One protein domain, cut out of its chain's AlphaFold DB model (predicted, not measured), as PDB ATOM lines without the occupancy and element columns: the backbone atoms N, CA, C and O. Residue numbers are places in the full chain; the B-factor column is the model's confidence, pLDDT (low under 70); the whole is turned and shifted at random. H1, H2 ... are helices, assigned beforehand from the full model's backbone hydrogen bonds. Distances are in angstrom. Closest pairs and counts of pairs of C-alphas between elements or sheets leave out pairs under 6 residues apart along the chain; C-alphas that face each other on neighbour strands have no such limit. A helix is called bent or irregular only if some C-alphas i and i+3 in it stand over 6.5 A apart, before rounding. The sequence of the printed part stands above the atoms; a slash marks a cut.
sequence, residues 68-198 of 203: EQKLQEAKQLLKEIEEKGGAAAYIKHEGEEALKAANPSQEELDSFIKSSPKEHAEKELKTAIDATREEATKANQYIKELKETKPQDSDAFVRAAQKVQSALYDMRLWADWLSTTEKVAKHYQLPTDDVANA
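What this domain is: This is residues 68 to 198 of the 203 residues of an uncharacterized protein of Corynebacterium pseudotuberculosis 258 (UniProt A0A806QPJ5). A long hairpin of two helices, H4 and H5, makes a rod, and H1 and H2 meet in an L along one side of it. H3 stands across the H5 end of the hairpin where residues 180 to 187 lie, and after H5 the printed part folds back to the short H6 beside H4. The printed part has 131 residues with six named helices, H1 to H6 in order along it, and no named strand; the class is all helix. It is only just loose, close to compact, with a radius of gyration of the C-alphas of 17.2 A, and spans 55 by 23 by 20 A.

Where its parts are: H1, residues 68 to 83, begins at C-alpha 68 at (84.583, -24.093, 201.332) and is 22.3 A long from first to last C-alpha. H2, residues 87 to 101, is 21.0 A long, and H3, residues 106 to 115, is 14.1 A. H4, residues 118 to 148, begins at C-alpha 118 at (113.166, 18.260, 193.446) and is 45.5 A long. H5, residues 154 to 187, is the longest helix by residues, at 49.6 A. H6, residues 193 to 197, is 7.8 A long and ends at C-alpha 197 at (92.503, 11.344, 195.542); it is neither bent nor irregular, but only just: C-alphas 193 and 196 are 6.3 A apart.

How they stand to each other: H5 is the hub, touching H1, H2, H3 and H4. H4 and H5 form a helical hairpin, opposite ways at a shallow tilt of 18 degrees; their closest C-alphas, of Ala 139 and Ala 167, are 5.0 A apart. The helix packing is mostly crossed. H1 touches residues 154 to 162 of H5 at a steep tilt of 55 degrees, closest at the C-alphas of Ala 74 and Ala 161, 5.3 A. H2 touches residues 168 to 179 of H5 at a steep tilt of 46 degrees, closest at the C-alphas of Leu 99 and Ala 175, 4.9 A. H1 and H2 touch only at the corner by their link, about perpendicular at 82 degrees, closest at the C-alphas of Ile 81 and Tyr 90, 5.4 A. H3 touches residues 180 to 187 of H5, only just about perpendicular at 71 degrees, closest at the C-alphas of Ile 113 and Val 184, 6.2 A. H6 touches residues 129 to 133 of H4, closest at the C-alphas of Ile 129 and Val 195, 6.2 A. H1 and H3 are apart. In H1 to H5 every O i to N i+4 pair is within hydrogen-bond range; in H6 0 of 1 is, beside 1 of 2 O i to N i+3 pairs.

The domain as a whole: The two farthest C-alphas, of Lys 114 and Gln 152, are 55.1 A apart. The printed part has no cut, and its five links are tight. The mean pLDDT of the printed part is 90.8, and no printed residue is under 70.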
ATOM      1  N   GLU A  68      85.633 -24.684 200.495       84.94
ATOM      2  CA  GLU A  68      84.583 -24.093 201.332       84.94
ATOM      3  C   GLU A  68      85.077 -22.844 202.064       84.94
ATOM      4  O   GLU A  68      84.374 -21.834 202.099       84.94
ATOM      5  N   GLN A  69      86.302 -22.879 202.599       87.00
ATOM      6  CA  GLN A  69      86.918 -21.721 203.248       87.00
ATOM      7  C   GLN A  69      87.122 -20.574 202.254       87.00
ATOM      8  O   GLN A  69      86.772 -19.434 202.549       87.00
ATOM      9  N   LYS A  70      87.617 -20.869 201.044       83.94
ATOM     10  CA  LYS A  70      87.787 -19.862 199.982       83.94
ATOM     11  C   LYS A  70      86.452 -19.247 199.564       83.94
ATOM     12  O   LYS A  70      86.364 -18.036 199.380       83.94
ATOM     13  N   LEU A  71      85.405 -20.064 199.449       87.25
ATOM     14  CA  LEU A  71      84.058 -19.588 199.139       87.25
ATOM     15  C   LEU A  71      83.499 -18.702 200.259       87.25
ATOM     16  O   LEU A  71      82.856 -17.691 199.980       87.25
ATOM     17  N   GLN A  72      83.740 -19.061 201.522       90.12
ATOM     18  CA  GLN A  72      83.332 -18.248 202.665       90.12
ATOM     19  C   GLN A  72      84.062 -16.899 202.687       90.12
ATOM     20  O   GLN A  72      83.413 -15.875 202.882       90.12
ATOM     21  N   GLU A  73      85.368 -16.874 202.418       88.88
ATOM     22  CA  GLU A  73      86.148 -15.633 202.305       88.88
ATOM     23  C   GLU A  73      85.669 -14.750 201.152       88.88
ATOM     24  O   GLU A  73      85.516 -13.544 201.326       88.88
ATOM     25  N   ALA A  74      85.367 -15.338 199.993       90.19
ATOM     26  CA  ALA A  74      84.817 -14.606 198.855       90.19
ATOM     27  C   ALA A  74      83.454 -13.969 199.187       90.19
ATOM     28  O   ALA A  74      83.190 -12.820 198.830       90.19
ATOM     29  N   LYS A  75      82.588 -14.696 199.910       92.06
ATOM     30  CA  LYS A  75      81.286 -14.178 200.366       92.06
ATOM     31  C   LYS A  75      81.455 -13.067 201.397       92.06
ATOM     32  O   LYS A  75      80.740 -12.072 201.338       92.06
ATOM     33  N   GLN A  76      82.397 -13.240 202.320       94.00
ATOM     34  CA  GLN A  76      82.712 -12.248 203.339       94.00
ATOM     35  C   GLN A  76      83.255 -10.959 202.707       94.00
ATOM     36  O   GLN A  76      82.782  -9.883 203.053       94.00
ATOM     37  N   LEU A  77      84.141 -11.064 201.711       93.06
ATOM     38  CA  LEU A  77      84.635  -9.916 200.946       93.06
ATOM     39  C   LEU A  77      83.491  -9.136 200.287       93.06
ATOM     40  O   LEU A  77      83.421  -7.916 200.412       93.06
ATOM     41  N   LEU A  78      82.578  -9.829 199.593       93.06
ATOM     42  CA  LEU A  78      81.429  -9.174 198.965       93.06
ATOM     43  C   LEU A  78      80.557  -8.449 200.003       93.06
ATOM     44  O   LEU A  78      80.160  -7.307 199.779       93.06
ATOM     45  N   LYS A  79      80.314  -9.088 201.150       94.38
ATOM     46  CA  LYS A  79      79.563  -8.497 202.258       94.38
ATOM     47  C   LYS A  79      80.243  -7.235 202.804       94.38
ATOM     48  O   LYS A  79      79.578  -6.219 202.962       94.38
ATOM     49  N   GLU A  80      81.552  -7.262 203.041       95.19
ATOM     50  CA  GLU A  80      82.310  -6.100 203.533       95.19
ATOM     51  C   GLU A  80      82.277  -4.927 202.545       95.19
ATOM     52  O   GLU A  80      82.120  -3.771 202.944       95.19
ATOM     53  N   ILE A  81      82.357  -5.222 201.244       93.50
ATOM     54  CA  ILE A  81      82.210  -4.222 200.180       93.50
ATOM     55  C   ILE A  81      80.830  -3.554 200.241       93.50
ATOM     56  O   ILE A  81      80.718  -2.342 200.051       93.50
ATOM     57  N   GLU A  82      79.768  -4.325 200.468       93.06
ATOM     58  CA  GLU A  82      78.406  -3.800 200.586       93.06
ATOM     59  C   GLU A  82      78.217  -2.982 201.868       93.06
ATOM     60  O   GLU A  82      77.707  -1.863 201.804       93.06
ATOM     61  N   GLU A  83      78.697  -3.483 203.007       94.56
ATOM     62  CA  GLU A  83      78.618  -2.807 204.310       94.56
ATOM     63  C   GLU A  83      79.376  -1.472 204.332       94.56
ATOM     64  O   GLU A  83      78.939  -0.523 204.984       94.56
ATOM     65  N   LYS A  84      80.478  -1.353 203.580       93.31
ATOM     66  CA  LYS A  84      81.234  -0.096 203.426       93.31
ATOM     67  C   LYS A  84      80.591   0.905 202.458       93.31
ATOM     68  O   LYS A  84      81.159   1.970 202.241       93.31
ATOM     69  N   GLY A  85      79.419   0.609 201.892       91.25
ATOM     70  CA  GLY A  85      78.708   1.514 200.983       91.25
ATOM     71  C   GLY A  85      79.076   1.341 199.507       91.25
ATOM     72  O   GLY A  85      78.808   2.225 198.693       91.25
ATOM     73  N   GLY A  86      79.672   0.204 199.137       93.06
ATOM     74  CA  GLY A  86      79.987  -0.160 197.759       93.06
ATOM     75  C   GLY A  86      81.477  -0.109 197.414       93.06
ATOM     76  O   GLY A  86      82.331   0.194 198.240       93.06
ATOM     77  N   ALA A  87      81.785  -0.420 196.149       93.25
ATOM     78  CA  ALA A  87      83.147  -0.657 195.667       93.25
ATOM     79  C   ALA A  87      84.087   0.534 195.902       93.25
ATOM     80  O   ALA A  87      85.131   0.374 196.523       93.25
ATOM     81  N   ALA A  88      83.692   1.734 195.464       94.25
ATOM     82  CA  ALA A  88      84.523   2.930 195.595       94.25
ATOM     83  C   ALA A  88      84.799   3.300 197.062       94.25
ATOM     84  O   ALA A  88      85.926   3.642 197.405       94.25
ATOM     85  N   ALA A  89      83.791   3.191 197.932       94.44
ATOM     86  CA  ALA A  89      83.941   3.487 199.354       94.44
ATOM     87  C   ALA A  89      84.829   2.453 200.064       94.44
ATOM     88  O   ALA A  89      85.695   2.826 200.852       94.44
ATOM     89  N   TYR A  90      84.667   1.168 199.734       95.56
ATOM     90  CA  TYR A  90      85.520   0.094 200.236       95.56
ATOM     91  C   TYR A  90      86.983   0.268 199.795       95.56
ATOM     92  O   TYR A  90      87.880   0.242 200.629       95.56
ATOM     93  N   ILE A  91      87.236   0.519 198.505       95.38
ATOM     94  CA  ILE A  91      88.591   0.730 197.965       95.38
ATOM     95  C   ILE A  91      89.261   1.934 198.623       95.38
ATOM     96  O   ILE A  91      90.402   1.830 199.067       95.38
ATOM     97  N   LYS A  92      88.538   3.055 198.732       94.94
ATOM     98  CA  LYS A  92      89.046   4.256 199.394       94.94
ATOM     99  C   LYS A  92      89.421   3.975 200.848       94.94
ATOM    100  O   LYS A  92      90.510   4.348 201.266       94.94
ATOM    101  N   HIS A  93      88.560   3.275 201.587       94.75
ATOM    102  CA  HIS A  93      88.845   2.866 202.961       94.75
ATOM    103  C   HIS A  93      90.119   2.015 203.055       94.75
ATOM    104  O   HIS A  93      91.019   2.339 203.823       94.75
ATOM    105  N   GLU A  94      90.217   0.951 202.255       93.88
ATOM    106  CA  GLU A  94      91.373   0.052 202.279       93.88
ATOM    107  C   GLU A  94      92.674   0.756 201.885       93.88
ATOM    108  O   GLU A  94      93.726   0.482 202.463       93.88
ATOM    109  N   GLY A  95      92.606   1.669 200.917       93.44
ATOM    110  CA  GLY A  95      93.738   2.476 200.482       93.44
ATOM    111  C   GLY A  95      94.207   3.472 201.538       93.44
ATOM    112  O   GLY A  95      95.397   3.538 201.838       93.44
ATOM    113  N   GLU A  96      93.284   4.202 202.166       93.88
ATOM    114  CA  GLU A  96      93.609   5.149 203.237       93.88
ATOM    115  C   GLU A  96      94.202   4.450 204.466       93.88
ATOM    116  O   GLU A  96      95.157   4.954 205.055       93.88
ATOM    117  N   GLU A  97      93.677   3.284 204.851       93.88
ATOM    118  CA  GLU A  97      94.249   2.495 205.947       93.88
ATOM    119  C   GLU A  97      95.645   1.964 205.599       93.88
ATOM    120  O   GLU A  97      96.538   1.981 206.446       93.88
ATOM    121  N   ALA A  98      95.874   1.565 204.345       92.56
ATOM    122  CA  ALA A  98      97.198   1.171 203.873       92.56
ATOM    123  C   ALA A  98      98.192   2.336 203.920       92.56
ATOM    124  O   ALA A  98      99.288   2.184 204.451       92.56
ATOM    125  N   LEU A  99      97.786   3.520 203.450       92.94
ATOM    126  CA  LEU A  99      98.619   4.720 203.480       92.94
ATOM    127  C   LEU A  99      98.971   5.137 204.917       92.94
ATOM    128  O   LEU A  99     100.097   5.550 205.180       92.94
ATOM    129  N   LYS A 100      98.035   5.000 205.867       92.06
ATOM    130  CA  LYS A 100      98.296   5.249 207.298       92.06
ATOM    131  C   LYS A 100      99.244   4.218 207.907       92.06
ATOM    132  O   LYS A 100     100.033   4.562 208.784       92.06
ATOM    133  N   ALA A 101      99.142   2.959 207.482       90.81
ATOM    134  CA  ALA A 101     100.013   1.885 207.946       90.81
ATOM    135  C   ALA A 101     101.428   1.970 207.346       90.81
ATOM    136  O   ALA A 101     102.376   1.468 207.956       90.81
ATOM    137  N   ALA A 102     101.571   2.613 206.185       88.94
ATOM    138  CA  ALA A 102     102.841   2.826 205.514       88.94
ATOM    139  C   ALA A 102     103.770   3.705 206.361       88.94
ATOM    140  O   ALA A 102     103.524   4.892 206.599       88.94
ATOM    141  N   ASN A 103     104.888   3.124 206.786       87.06
ATOM    142  CA  ASN A 103     105.850   3.791 207.650       87.06
ATOM    143  C   ASN A 103     107.276   3.660 207.097       87.06
ATOM    144  O   ASN A 103     108.053   2.868 207.633       87.06
ATOM    145  N   PRO A 104     107.630   4.415 206.037       86.56
ATOM    146  CA  PRO A 104     109.004   4.458 205.551       86.56
ATOM    147  C   PRO A 104     109.931   4.985 206.646       86.56
ATOM    148  O   PRO A 104     109.598   5.948 207.351       86.56
ATOM    149  N   SER A 105     111.086   4.343 206.789       89.00
ATOM    150  CA  SER A 105     112.109   4.723 207.758       89.00
ATOM    151  C   SER A 105     112.772   6.050 207.376       89.00
ATOM    152  O   SER A 105     112.804   6.446 206.210       89.00
ATOM    153  N   GLN A 106     113.349   6.744 208.361       89.94
ATOM    154  CA  GLN A 106     114.076   7.987 208.089       89.94
ATOM    155  C   GLN A 106     115.294   7.753 207.180       89.94
ATOM    156  O   GLN A 106     115.597   8.596 206.345       89.94
ATOM    157  N   GLU A 107     115.961   6.602 207.303       90.25
ATOM    158  CA  GLU A 107     117.102   6.236 206.457       90.25
ATOM    159  C   GLU A 107     116.698   6.092 204.983       90.25
ATOM    160  O   GLU A 107     117.376   6.627 204.103       90.25
ATOM    161  N   GLU A 108     115.568   5.431 204.708       86.56
ATOM    162  CA  GLU A 108     115.017   5.322 203.351       86.56
ATOM    163  C   GLU A 108     114.674   6.703 202.787       86.56
ATOM    164  O   GLU A 108     115.060   7.019 201.661       86.56
ATOM    165  N   LEU A 109     114.015   7.554 203.580       90.12
ATOM    166  CA  LEU A 109     113.663   8.914 203.166       90.12
ATOM    167  C   LEU A 109     114.905   9.757 202.863       90.12
ATOM    168  O   LEU A 109     114.966  10.394 201.813       90.12
ATOM    169  N   ASP A 110     115.913   9.730 203.733       87.12
ATOM    170  CA  ASP A 110     117.162  10.470 203.544       87.12
ATOM    171  C   ASP A 110     117.925   9.979 202.309       87.12
ATOM    172  O   ASP A 110     118.515  10.781 201.580       87.12
ATOM    173  N   SER A 111     117.917   8.666 202.060       86.19
ATOM    174  CA  SER A 111     118.508   8.064 200.863       86.19
ATOM    175  C   SER A 111     117.799   8.543 199.594       86.19
ATOM    176  O   SER A 111     118.454   8.977 198.640       86.19
ATOM    177  N   PHE A 112     116.463   8.556 199.595       86.31
ATOM    178  CA  PHE A 112     115.672   9.071 198.477       86.31
ATOM    179  C   PHE A 112     115.898  10.563 198.249       86.31
ATOM    180  O   PHE A 112     116.150  10.966 197.120       86.31
ATOM    181  N   ILE A 113     115.890  11.382 199.303       90.38
ATOM    182  CA  ILE A 113     116.133  12.828 199.201       90.38
ATOM    183  C   ILE A 113     117.527  13.102 198.622       90.38
ATOM    184  O   ILE A 113     117.666  13.914 197.712       90.38
ATOM    185  N   LYS A 114     118.565  12.398 199.094       89.50
ATOM    186  CA  LYS A 114     119.939  12.561 198.584       89.50
ATOM    187  C   LYS A 114     120.091  12.149 197.120       89.50
ATOM    188  O   LYS A 114     120.910  12.731 196.415       89.50
ATOM    189  N   SER A 115     119.352  11.132 196.685       81.38
ATOM    190  CA  SER A 115     119.427  10.586 195.324       81.38
ATOM    191  C   SER A 115     118.461  11.245 194.336       81.38
ATOM    192  O   SER A 115     118.663  11.126 193.129       81.38
ATOM    193  N   SER A 116     117.443  11.963 194.822       81.44
ATOM    194  CA  SER A 116     116.357  12.508 194.005       81.44
ATOM    195  C   SER A 116     116.294  14.030 194.115       81.44
ATOM    196  O   SER A 116     115.878  14.535 195.159       81.44
ATOM    197  N   PRO A 117     116.646  14.786 193.058       87.12
ATOM    198  CA  PRO A 117     116.413  16.227 193.030       87.12
ATOM    199  C   PRO A 117     114.909  16.542 193.037       87.12
ATOM    200  O   PRO A 117     114.073  15.677 192.761       87.12
ATOM    201  N   LYS A 118     114.558  17.801 193.316       89.06
ATOM    202  CA  LYS A 118     113.166  18.260 193.446       89.06
ATOM    203  C   LYS A 118     112.289  17.880 192.246       89.06
ATOM    204  O   LYS A 118     111.180  17.389 192.434       89.06
ATOM    205  N   GLU A 119     112.785  18.067 191.027       90.00
ATOM    206  CA  GLU A 119     112.055  17.758 189.791       90.00
ATOM    207  C   GLU A 119     111.768  16.256 189.659       90.00
ATOM    208  O   GLU A 119     110.731  15.851 189.131       90.00
ATOM    209  N   HIS A 120     112.678  15.415 190.158       88.75
ATOM    210  CA  HIS A 120     112.468  13.973 190.186       88.75
ATOM    211  C   HIS A 120     111.403  13.604 191.219       88.75
ATOM    212  O   HIS A 120     110.494  12.848 190.893       88.75
ATOM    213  N   ALA A 121     111.450  14.197 192.415       89.06
ATOM    214  CA  ALA A 121     110.464  13.954 193.469       89.06
ATOM    215  C   ALA A 121     109.025  14.288 193.034       89.06
ATOM    216  O   ALA A 121     108.108  13.525 193.328       89.06
ATOM    217  N   GLU A 122     108.819  15.383 192.294       91.56
ATOM    218  CA  GLU A 122     107.500  15.738 191.747       91.56
ATOM    219  C   GLU A 122     106.989  14.683 190.753       91.56
ATOM    220  O   GLU A 122     105.834  14.251 190.819       91.56
ATOM    221  N   LYS A 123     107.866  14.220 189.855       91.81
ATOM    222  CA  LYS A 123     107.533  13.182 188.875       91.81
ATOM    223  C   LYS A 123     107.229  11.839 189.544       91.81
ATOM    224  O   LYS A 123     106.282  11.164 189.137       91.81
ATOM    225  N   GLU A 124     108.010  11.455 190.549       91.88
ATOM    226  CA  GLU A 124     107.809  10.210 191.295       91.88
ATOM    227  C   GLU A 124     106.507  10.241 192.099       91.88
ATOM    228  O   GLU A 124     105.746   9.277 192.045       91.88
ATOM    229  N   LEU A 125     106.185  11.364 192.753       93.56
ATOM    230  CA  LEU A 125     104.902  11.536 193.437       93.56
ATOM    231  C   LEU A 125     103.727  11.386 192.466       93.56
ATOM    232  O   LEU A 125     102.787  10.640 192.738       93.56
ATOM    233  N   LYS A 126     103.784  12.056 191.310       93.56
ATOM    234  CA  LYS A 126     102.739  11.927 190.289       93.56
ATOM    235  C   LYS A 126     102.595  10.485 189.803       93.56
ATOM    236  O   LYS A 126     101.481   9.982 189.711       93.56
ATOM    237  N   THR A 127     103.715   9.812 189.547       92.19
ATOM    238  CA  THR A 127     103.729   8.407 189.120       92.19
ATOM    239  C   THR A 127     103.101   7.501 190.180       92.19
ATOM    240  O   THR A 127     102.295   6.638 189.843       92.19
ATOM    241  N   ALA A 128     103.406   7.725 191.461       92.06
ATOM    242  CA  ALA A 128     102.814   6.981 192.566       92.06
ATOM    243  C   ALA A 128     101.294   7.196 192.660       92.06
ATOM    244  O   ALA A 128     100.552   6.231 192.844       92.06
ATOM    245  N   ILE A 129     100.818   8.437 192.499       94.88
ATOM    246  CA  ILE A 129      99.383   8.765 192.492       94.88
ATOM    247  C   ILE A 129      98.677   8.072 191.323       94.88
ATOM    248  O   ILE A 129      97.648   7.427 191.531       94.88
ATOM    249  N   ASP A 130      99.227   8.184 190.113       93.88
ATOM    250  CA  ASP A 130      98.629   7.618 188.902       93.88
ATOM    251  C   ASP A 130      98.580   6.082 188.970       93.88
ATOM    252  O   ASP A 130      97.531   5.495 188.705       93.88
ATOM    253  N   ALA A 131      99.656   5.431 189.425       92.12
ATOM    254  CA  ALA A 131      99.703   3.978 189.594       92.12
ATOM    255  C   ALA A 131      98.749   3.477 190.693       92.12
ATOM    256  O   ALA A 131      98.035   2.490 190.511       92.12
ATOM    257  N   THR A 132      98.666   4.193 191.820       95.06
ATOM    258  CA  THR A 132      97.697   3.879 192.884       95.06
ATOM    259  C   THR A 132      96.262   3.975 192.360       95.06
ATOM    260  O   THR A 132      95.434   3.105 192.639       95.06
ATOM    261  N   ARG A 133      95.968   5.006 191.559       95.62
ATOM    262  CA  ARG A 133      94.652   5.217 190.946       95.62
ATOM    263  C   ARG A 133      94.316   4.154 189.904       95.62
ATOM    264  O   ARG A 133      93.154   3.748 189.811       95.62
ATOM    265  N   GLU A 134      95.300   3.694 189.140       93.88
ATOM    266  CA  GLU A 134      95.140   2.585 188.198       93.88
ATOM    267  C   GLU A 134      94.729   1.302 188.931       93.88
ATOM    268  O   GLU A 134      93.706   0.703 188.590       93.88
ATOM    269  N   GLU A 135      95.433   0.934 190.007       93.69
ATOM    270  CA  GLU A 135      95.086  -0.259 190.788       93.69
ATOM    271  C   GLU A 135      93.749  -0.112 191.527       93.69
ATOM    272  O   GLU A 135      92.954  -1.055 191.558       93.69
ATOM    273  N   ALA A 136      93.417   1.081 192.035       95.19
ATOM    274  CA  ALA A 136      92.091   1.366 192.584       95.19
ATOM    275  C   ALA A 136      90.984   1.187 191.523       95.19
ATOM    276  O   ALA A 136      89.917   0.630 191.796       95.19
ATOM    277  N   THR A 137      91.237   1.612 190.285       95.38
ATOM    278  CA  THR A 137      90.298   1.459 189.162       95.38
ATOM    279  C   THR A 137      90.137  -0.004 188.754       95.38
ATOM    280  O   THR A 137      89.013  -0.474 188.564       95.38
ATOM    281  N   LYS A 138      91.234  -0.757 188.707       94.75
ATOM    282  CA  LYS A 138      91.239  -2.196 188.431       94.75
ATOM    283  C   LYS A 138      90.529  -2.995 189.526       94.75
ATOM    284  O   LYS A 138      89.687  -3.839 189.219       94.75
ATOM    285  N   ALA A 139      90.755  -2.666 190.799       94.81
ATOM    286  CA  ALA A 139      90.001  -3.233 191.914       94.81
ATOM    287  C   ALA A 139      88.497  -2.954 191.769       94.81
ATOM    288  O   ALA A 139      87.681  -3.859 191.940       94.81
ATOM    289  N   ASN A 140      88.113  -1.734 191.381       96.25
ATOM    290  CA  ASN A 140      86.712  -1.375 191.161       96.25
ATOM    291  C   ASN A 140      86.072  -2.206 190.037       96.25
ATOM    292  O   ASN A 140      84.939  -2.666 190.186       96.25
ATOM    293  N   GLN A 141      86.792  -2.439 188.937       95.50
ATOM    294  CA  GLN A 141      86.339  -3.305 187.843       95.50
ATOM    295  C   GLN A 141      86.156  -4.756 188.307       95.50
ATOM    296  O   GLN A 141      85.092  -5.334 188.092       95.50
ATOM    297  N   TYR A 142      87.121  -5.323 189.032       94.38
ATOM    298  CA  TYR A 142      86.997  -6.689 189.548       94.38
ATOM    299  C   TYR A 142      85.900  -6.841 190.601       94.38
ATOM    300  O   TYR A 142      85.265  -7.891 190.674       94.38
ATOM    301  N   ILE A 143      85.614  -5.805 191.393       94.50
ATOM    302  CA  ILE A 143      84.474  -5.829 192.316       94.50
ATOM    303  C   ILE A 143      83.150  -5.848 191.541       94.50
ATOM    304  O   ILE A 143      82.214  -6.525 191.968       94.50
ATOM    305  N   LYS A 144      83.053  -5.145 190.402       94.06
ATOM    306  CA  LYS A 144      81.882  -5.249 189.514       94.06
ATOM    307  C   LYS A 144      81.738  -6.678 188.976       94.06
ATOM    308  O   LYS A 144      80.668  -7.257 189.134       94.06
ATOM    309  N   GLU A 145      82.822  -7.282 188.476       92.44
ATOM    310  CA  GLU A 145      82.827  -8.692 188.035       92.44
ATOM    311  C   GLU A 145      82.385  -9.652 189.157       92.44
ATOM    312  O   GLU A 145      81.572 -10.550 188.936       92.44
ATOM    313  N   LEU A 146      82.886  -9.453 190.382       92.44
ATOM    314  CA  LEU A 146      82.517 -10.260 191.548       92.44
ATOM    315  C   LEU A 146      81.021 -10.151 191.867       92.44
ATOM    316  O   LEU A 146      80.395 -11.161 192.172       92.44
ATOM    317  N   LYS A 147      80.445  -8.946 191.778       91.12
ATOM    318  CA  LYS A 147      79.010  -8.708 192.008       91.12
ATOM    319  C   LYS A 147      78.124  -9.337 190.935       91.12
ATOM    320  O   LYS A 147      77.023  -9.787 191.241       91.12
ATOM    321  N   GLU A 148      78.588  -9.362 189.691       91.44
ATOM    322  CA  GLU A 148      77.882  -9.994 188.571       91.44
ATOM    323  C   GLU A 148      77.985 -11.527 188.610       91.44
ATOM    324  O   GLU A 148      77.106 -12.236 188.110       91.44
ATOM    325  N   THR A 149      79.031 -12.053 189.250       88.56
ATOM    326  CA  THR A 149      79.242 -13.491 189.403       88.56
ATOM    327  C   THR A 149      78.345 -14.046 190.506       88.56
ATOM    328  O   THR A 149      78.427 -13.663 191.671       88.56
ATOM    329  N   LYS A 150      77.478 -15.002 190.161       81.06
ATOM    330  CA  LYS A 150      76.573 -15.611 191.143       81.06
ATOM    331  C   LYS A 150      77.363 -16.473 192.140       81.06
ATOM    332  O   LYS A 150      78.087 -17.362 191.700       81.06
ATOM    333  N   PRO A 151      77.119 -16.362 193.461       76.06
ATOM    334  CA  PRO A 151      77.779 -17.197 194.479       76.06
ATOM    335  C   PRO A 151      77.514 -18.710 194.368       76.06
ATOM    336  O   PRO A 151      78.086 -19.494 195.124       76.06
ATOM    337  N   GLN A 152      76.585 -19.108 193.494       74.75
ATOM    338  CA  GLN A 152      76.233 -20.497 193.184       74.75
ATOM    339  C   GLN A 152      77.278 -21.165 192.278       74.75
ATOM    340  O   GLN A 152      77.412 -22.384 192.313       74.75
ATOM    341  N   ASP A 153      78.026 -20.375 191.503       74.75
ATOM    342  CA  ASP A 153      79.194 -20.825 190.750       74.75
ATOM    343  C   ASP A 153      80.436 -20.628 191.630       74.75
ATOM    344  O   ASP A 153      81.115 -19.601 191.567       74.75
ATOM    345  N   SER A 154      80.663 -21.574 192.551       78.50
ATOM    346  CA  SER A 154      81.662 -21.435 193.619       78.50
ATOM    347  C   SER A 154      83.061 -21.143 193.090       78.50
ATOM    348  O   SER A 154      83.777 -20.334 193.677       78.50
ATOM    349  N   ASP A 155      83.443 -21.749 191.967       84.25
ATOM    350  CA  ASP A 155      84.786 -21.616 191.411       84.25
ATOM    351  C   ASP A 155      84.970 -20.276 190.700       84.25
ATOM    352  O   ASP A 155      85.977 -19.599 190.924       84.25
ATOM    353  N   ALA A 156      84.004 -19.859 189.872       87.69
ATOM    354  CA  ALA A 156      84.062 -18.554 189.218       87.69
ATOM    355  C   ALA A 156      84.005 -17.418 190.247       87.69
ATOM    356  O   ALA A 156      84.780 -16.464 190.159       87.69
ATOM    357  N   PHE A 157      83.149 -17.553 191.264       89.12
ATOM    358  CA  PHE A 157      82.999 -16.567 192.330       89.12
ATOM    359  C   PHE A 157      84.273 -16.432 193.172       89.12
ATOM    360  O   PHE A 157      84.741 -15.320 193.419       89.12
ATOM    361  N   VAL A 158      84.896 -17.555 193.550       88.19
ATOM    362  CA  VAL A 158      86.186 -17.550 194.257       88.19
ATOM    363  C   VAL A 158      87.280 -16.913 193.402       88.19
ATOM    364  O   VAL A 158      88.044 -16.096 193.912       88.19
ATOM    365  N   ARG A 159      87.351 -17.224 192.102       88.50
ATOM    366  CA  ARG A 159      88.339 -16.610 191.199       88.50
ATOM    367  C   ARG A 159      88.131 -15.103 191.054       88.50
ATOM    368  O   ARG A 159      89.107 -14.360 191.087       88.50
ATOM    369  N   ALA A 160      86.889 -14.642 190.922       88.00
ATOM    370  CA  ALA A 160      86.579 -13.214 190.866       88.00
ATOM    371  C   ALA A 160      87.000 -12.502 192.163       88.00
ATOM    372  O   ALA A 160      87.661 -11.464 192.116       88.00
ATOM    373  N   ALA A 161      86.723 -13.101 193.326       89.75
ATOM    374  CA  ALA A 161      87.146 -12.559 194.615       89.75
ATOM    375  C   ALA A 161      88.676 -12.515 194.758       89.75
ATOM    376  O   ALA A 161      89.220 -11.538 195.270       89.75
ATOM    377  N   GLN A 162      89.387 -13.526 194.254       87.75
ATOM    378  CA  GLN A 162      90.853 -13.537 194.236       87.75
ATOM    379  C   GLN A 162      91.435 -12.406 193.380       87.75
ATOM    380  O   GLN A 162      92.416 -11.789 193.791       87.75
ATOM    381  N   LYS A 163      90.825 -12.082 192.231       89.00
ATOM    382  CA  LYS A 163      91.244 -10.920 191.429       89.00
ATOM    383  C   LYS A 163      91.099  -9.613 192.211       89.00
ATOM    384  O   LYS A 163      92.017  -8.797 192.196       89.00
ATOM    385  N   VAL A 164      89.981  -9.434 192.924       90.25
ATOM    386  CA  VAL A 164      89.765  -8.268 193.800       90.25
ATOM    387  C   VAL A 164      90.849  -8.195 194.871       90.25
ATOM    388  O   VAL A 164      91.479  -7.154 195.033       90.25
ATOM    389  N   GLN A 165      91.107  -9.300 195.575       88.50
ATOM    390  CA  GLN A 165      92.140  -9.356 196.612       88.50
ATOM    391  C   GLN A 165      93.539  -9.051 196.062       88.50
ATOM    392  O   GLN A 165      94.301  -8.353 196.726       88.50
ATOM    393  N   SER A 166      93.863  -9.522 194.853       88.56
ATOM    394  CA  SER A 166      95.132  -9.216 194.184       88.56
ATOM    395  C   SER A 166      95.261  -7.727 193.869       88.56
ATOM    396  O   SER A 166      96.263  -7.125 194.229       88.56
ATOM    397  N   ALA A 167      94.239  -7.108 193.270       88.56
ATOM    398  CA  ALA A 167      94.279  -5.679 192.953       88.56
ATOM    399  C   ALA A 167      94.357  -4.806 194.219       88.56
ATOM    400  O   ALA A 167      95.083  -3.816 194.257       88.56
ATOM    401  N   LEU A 168      93.667  -5.196 195.297       87.88
ATOM    402  CA  LEU A 168      93.786  -4.523 196.596       87.88
ATOM    403  C   LEU A 168      95.177  -4.700 197.214       87.88
ATOM    404  O   LEU A 168      95.672  -3.784 197.865       87.88
ATOM    405  N   TYR A 169      95.809  -5.862 197.036       88.19
ATOM    406  CA  TYR A 169      97.182  -6.088 197.478       88.19
ATOM    407  C   TYR A 169      98.164  -5.185 196.724       88.19
ATOM    408  O   TYR A 169      98.957  -4.499 197.367       88.19
ATOM    409  N   ASP A 170      98.057  -5.115 195.398       87.75
ATOM    410  CA  ASP A 170      98.894  -4.243 194.569       87.75
ATOM    411  C   ASP A 170      98.687  -2.765 194.942       87.75
ATOM    412  O   ASP A 170      99.651  -2.029 195.148       87.75
ATOM    413  N   MET A 171      97.438  -2.341 195.153       91.31
ATOM    414  CA  MET A 171      97.118  -0.991 195.629       91.31
ATOM    415  C   MET A 171      97.767  -0.675 196.988       91.31
ATOM    416  O   MET A 171      98.249   0.437 197.192       91.31
ATOM    417  N   ARG A 172      97.810  -1.636 197.921       89.94
ATOM    418  CA  ARG A 172      98.482  -1.462 199.222       89.94
ATOM    419  C   ARG A 172      99.995  -1.297 199.066       89.94
ATOM    420  O   ARG A 172     100.572  -0.477 199.769       89.94
ATOM    421  N   LEU A 173     100.625  -2.013 198.132       89.50
ATOM    422  CA  LEU A 173     102.045  -1.813 197.817       89.50
ATOM    423  C   LEU A 173     102.304  -0.415 197.247       89.50
ATOM    424  O   LEU A 173     103.277   0.243 197.615       89.50
ATOM    425  N   TRP A 174     101.414   0.069 196.380       91.44
ATOM    426  CA  TRP A 174     101.503   1.436 195.875       91.44
ATOM    427  C   TRP A 174     101.259   2.485 196.959       91.44
ATOM    428  O   TRP A 174     101.896   3.532 196.915       91.44
ATOM    429  N   ALA A 175     100.436   2.200 197.972       91.44
ATOM    430  CA  ALA A 175     100.266   3.077 199.129       91.44
ATOM    431  C   ALA A 175     101.575   3.262 199.926       91.44
ATOM    432  O   ALA A 175     101.860   4.374 200.373       91.44
ATOM    433  N   ASP A 176     102.410   2.223 200.048       89.19
ATOM    434  CA  ASP A 176     103.736   2.337 200.677       89.19
ATOM    435  C   ASP A 176     104.662   3.273 199.881       89.19
ATOM    436  O   ASP A 176     105.333   4.154 200.440       89.19
ATOM    437  N   TRP A 177     104.665   3.128 198.553       91.50
ATOM    438  CA  TRP A 177     105.428   4.005 197.664       91.50
ATOM    439  C   TRP A 177     104.899   5.446 197.671       91.50
ATOM    440  O   TRP A 177     105.672   6.407 197.727       91.50
ATOM    441  N   LEU A 178     103.579   5.605 197.692       94.06
ATOM    442  CA  LEU A 178     102.902   6.891 197.789       94.06
ATOM    443  C   LEU A 178     103.248   7.605 199.103       94.06
ATOM    444  O   LEU A 178     103.581   8.783 199.073       94.06
ATOM    445  N   SER A 179     103.284   6.891 200.235       94.19
ATOM    446  CA  SER A 179     103.728   7.437 201.533       94.19
ATOM    447  C   SER A 179     105.170   7.947 201.480       94.19
ATOM    448  O   SER A 179     105.488   9.029 201.981       94.19
ATOM    449  N   THR A 180     106.060   7.188 200.836       91.81
ATOM    450  CA  THR A 180     107.472   7.565 200.679       91.81
ATOM    451  C   THR A 180     107.607   8.830 199.832       91.81
ATOM    452  O   THR A 180     108.197   9.817 200.274       91.81
ATOM    453  N   THR A 181     107.012   8.831 198.640       93.38
ATOM    454  CA  THR A 181     107.084   9.961 197.703       93.38
ATOM    455  C   THR A 181     106.375  11.205 198.230       93.38
ATOM    456  O   THR A 181     106.887  12.305 198.044       93.38
ATOM    457  N   GLU A 182     105.274  11.066 198.975       94.81
ATOM    458  CA  GLU A 182     104.601  12.177 199.654       94.81
ATOM    459  C   GLU A 182     105.523  12.844 200.687       94.81
ATOM    460  O   GLU A 182     105.639  14.071 200.725       94.81
ATOM    461  N   LYS A 183     106.214  12.058 201.524       94.25
ATOM    462  CA  LYS A 183     107.145  12.597 202.530       94.25
ATOM    463  C   LYS A 183     108.351  13.286 201.884       94.25
ATOM    464  O   LYS A 183     108.759  14.352 202.347       94.25
ATOM    465  N   VAL A 184     108.885  12.732 200.793       92.75
ATOM    466  CA  VAL A 184     109.961  13.363 200.006       92.75
ATOM    467  C   VAL A 184     109.467  14.653 199.336       92.75
ATOM    468  O   VAL A 184     110.147  15.677 199.378       92.75
ATOM    469  N   ALA A 185     108.260  14.655 198.774       93.31
ATOM    470  CA  ALA A 185     107.656  15.846 198.185       93.31
ATOM    471  C   ALA A 185     107.459  16.961 199.225       93.31
ATOM    472  O   ALA A 185     107.806  18.117 198.970       93.31
ATOM    473  N   LYS A 186     107.008  16.607 200.435       94.19
ATOM    474  CA  LYS A 186     106.904  17.531 201.576       94.19
ATOM    475  C   LYS A 186     108.256  18.121 201.976       94.19
ATOM    476  O   LYS A 186     108.317  19.317 202.254       94.19
ATOM    477  N   HIS A 187     109.342  17.339 201.948       94.06
ATOM    478  CA  HIS A 187     110.699  17.856 202.175       94.06
ATOM    479  C   HIS A 187     111.053  18.983 201.185       94.06
ATOM    480  O   HIS A 187     111.591  20.016 201.584       94.06
ATOM    481  N   TYR A 188     110.678  18.827 199.913       93.94
ATOM    482  CA  TYR A 188     110.894  19.825 198.859       93.94
ATOM    483  C   TYR A 188     109.805  20.908 198.747       93.94
ATOM    484  O   TYR A 188     109.868  21.739 197.830       93.94
ATOM    485  N   GLN A 189     108.833  20.925 199.669       95.38
ATOM    486  CA  GLN A 189     107.691  21.852 199.678       95.38
ATOM    487  C   GLN A 189     106.873  21.795 198.374       95.38
ATOM    488  O   GLN A 189     106.430  22.817 197.850       95.38
ATOM    489  N   LEU A 190     106.721  20.593 197.819       93.88
ATOM    490  CA  LEU A 190     105.868  20.323 196.664       93.88
ATOM    491  C   LEU A 190     104.412  20.087 197.111       93.88
ATOM    492  O   LEU A 190     104.190  19.626 198.233       93.88
ATOM    493  N   PRO A 191     103.418  20.391 196.257       92.56
ATOM    494  CA  PRO A 191     102.014  20.131 196.562       92.56
ATOM    495  C   PRO A 191     101.735  18.624 196.664       92.56
ATOM    496  O   PRO A 191     102.231  17.838 195.859       92.56
ATOM    497  N   THR A 192     100.914  18.224 197.640       94.06
ATOM    498  CA  THR A 192     100.541  16.814 197.881       94.06
ATOM    499  C   THR A 192      99.031  16.599 197.994       94.06
ATOM    500  O   THR A 192      98.595  15.547 198.454       94.06
ATOM    501  N   ASP A 193      98.212  17.578 197.604       90.31
ATOM    502  CA  ASP A 193      96.751  17.529 197.779       90.31
ATOM    503  C   ASP A 193      96.105  16.351 197.028       90.31
ATOM    504  O   ASP A 193      95.144  15.741 197.500       90.31
ATOM    505  N   ASP A 194      96.686  15.967 195.889       90.69
ATOM    506  CA  ASP A 194      96.184  14.877 195.050       90.69
ATOM    507  C   ASP A 194      96.416  13.474 195.632       90.69
ATOM    508  O   ASP A 194      95.789  12.517 195.170       90.69
ATOM    509  N   VAL A 195      97.239  13.337 196.681       92.06
ATOM    510  CA  VAL A 195      97.471  12.056 197.378       92.06
ATOM    511  C   VAL A 195      96.163  11.501 197.946       92.06
ATOM    512  O   VAL A 195      95.878  10.313 197.799       92.06
ATOM    513  N   ALA A 196      95.305  12.359 198.507       86.19
ATOM    514  CA  ALA A 196      94.004  11.949 199.041       86.19
ATOM    515  C   ALA A 196      93.057  11.395 197.955       86.19
ATOM    516  O   ALA A 196      92.147  10.615 198.241       86.19
ATOM    517  N   ASN A 197      93.287  11.777 196.695       89.75
ATOM    518  CA  ASN A 197      92.503  11.344 195.542       89.75
ATOM    519  C   ASN A 197      93.118  10.130 194.826       89.75
ATOM    520  O   ASN A 197      92.572   9.692 193.809       89.75
ATOM    521  N   ALA A 198      94.240   9.588 195.308       93.69
ATOM    522  CA  ALA A 198      94.912   8.446 194.690       93.69
ATOM    523  C   ALA A 198      94.070   7.160 194.780       93.69
ATOM    524  O   ALA A 198      94.038   6.376 193.840       93.69
TER     525      ALA A 198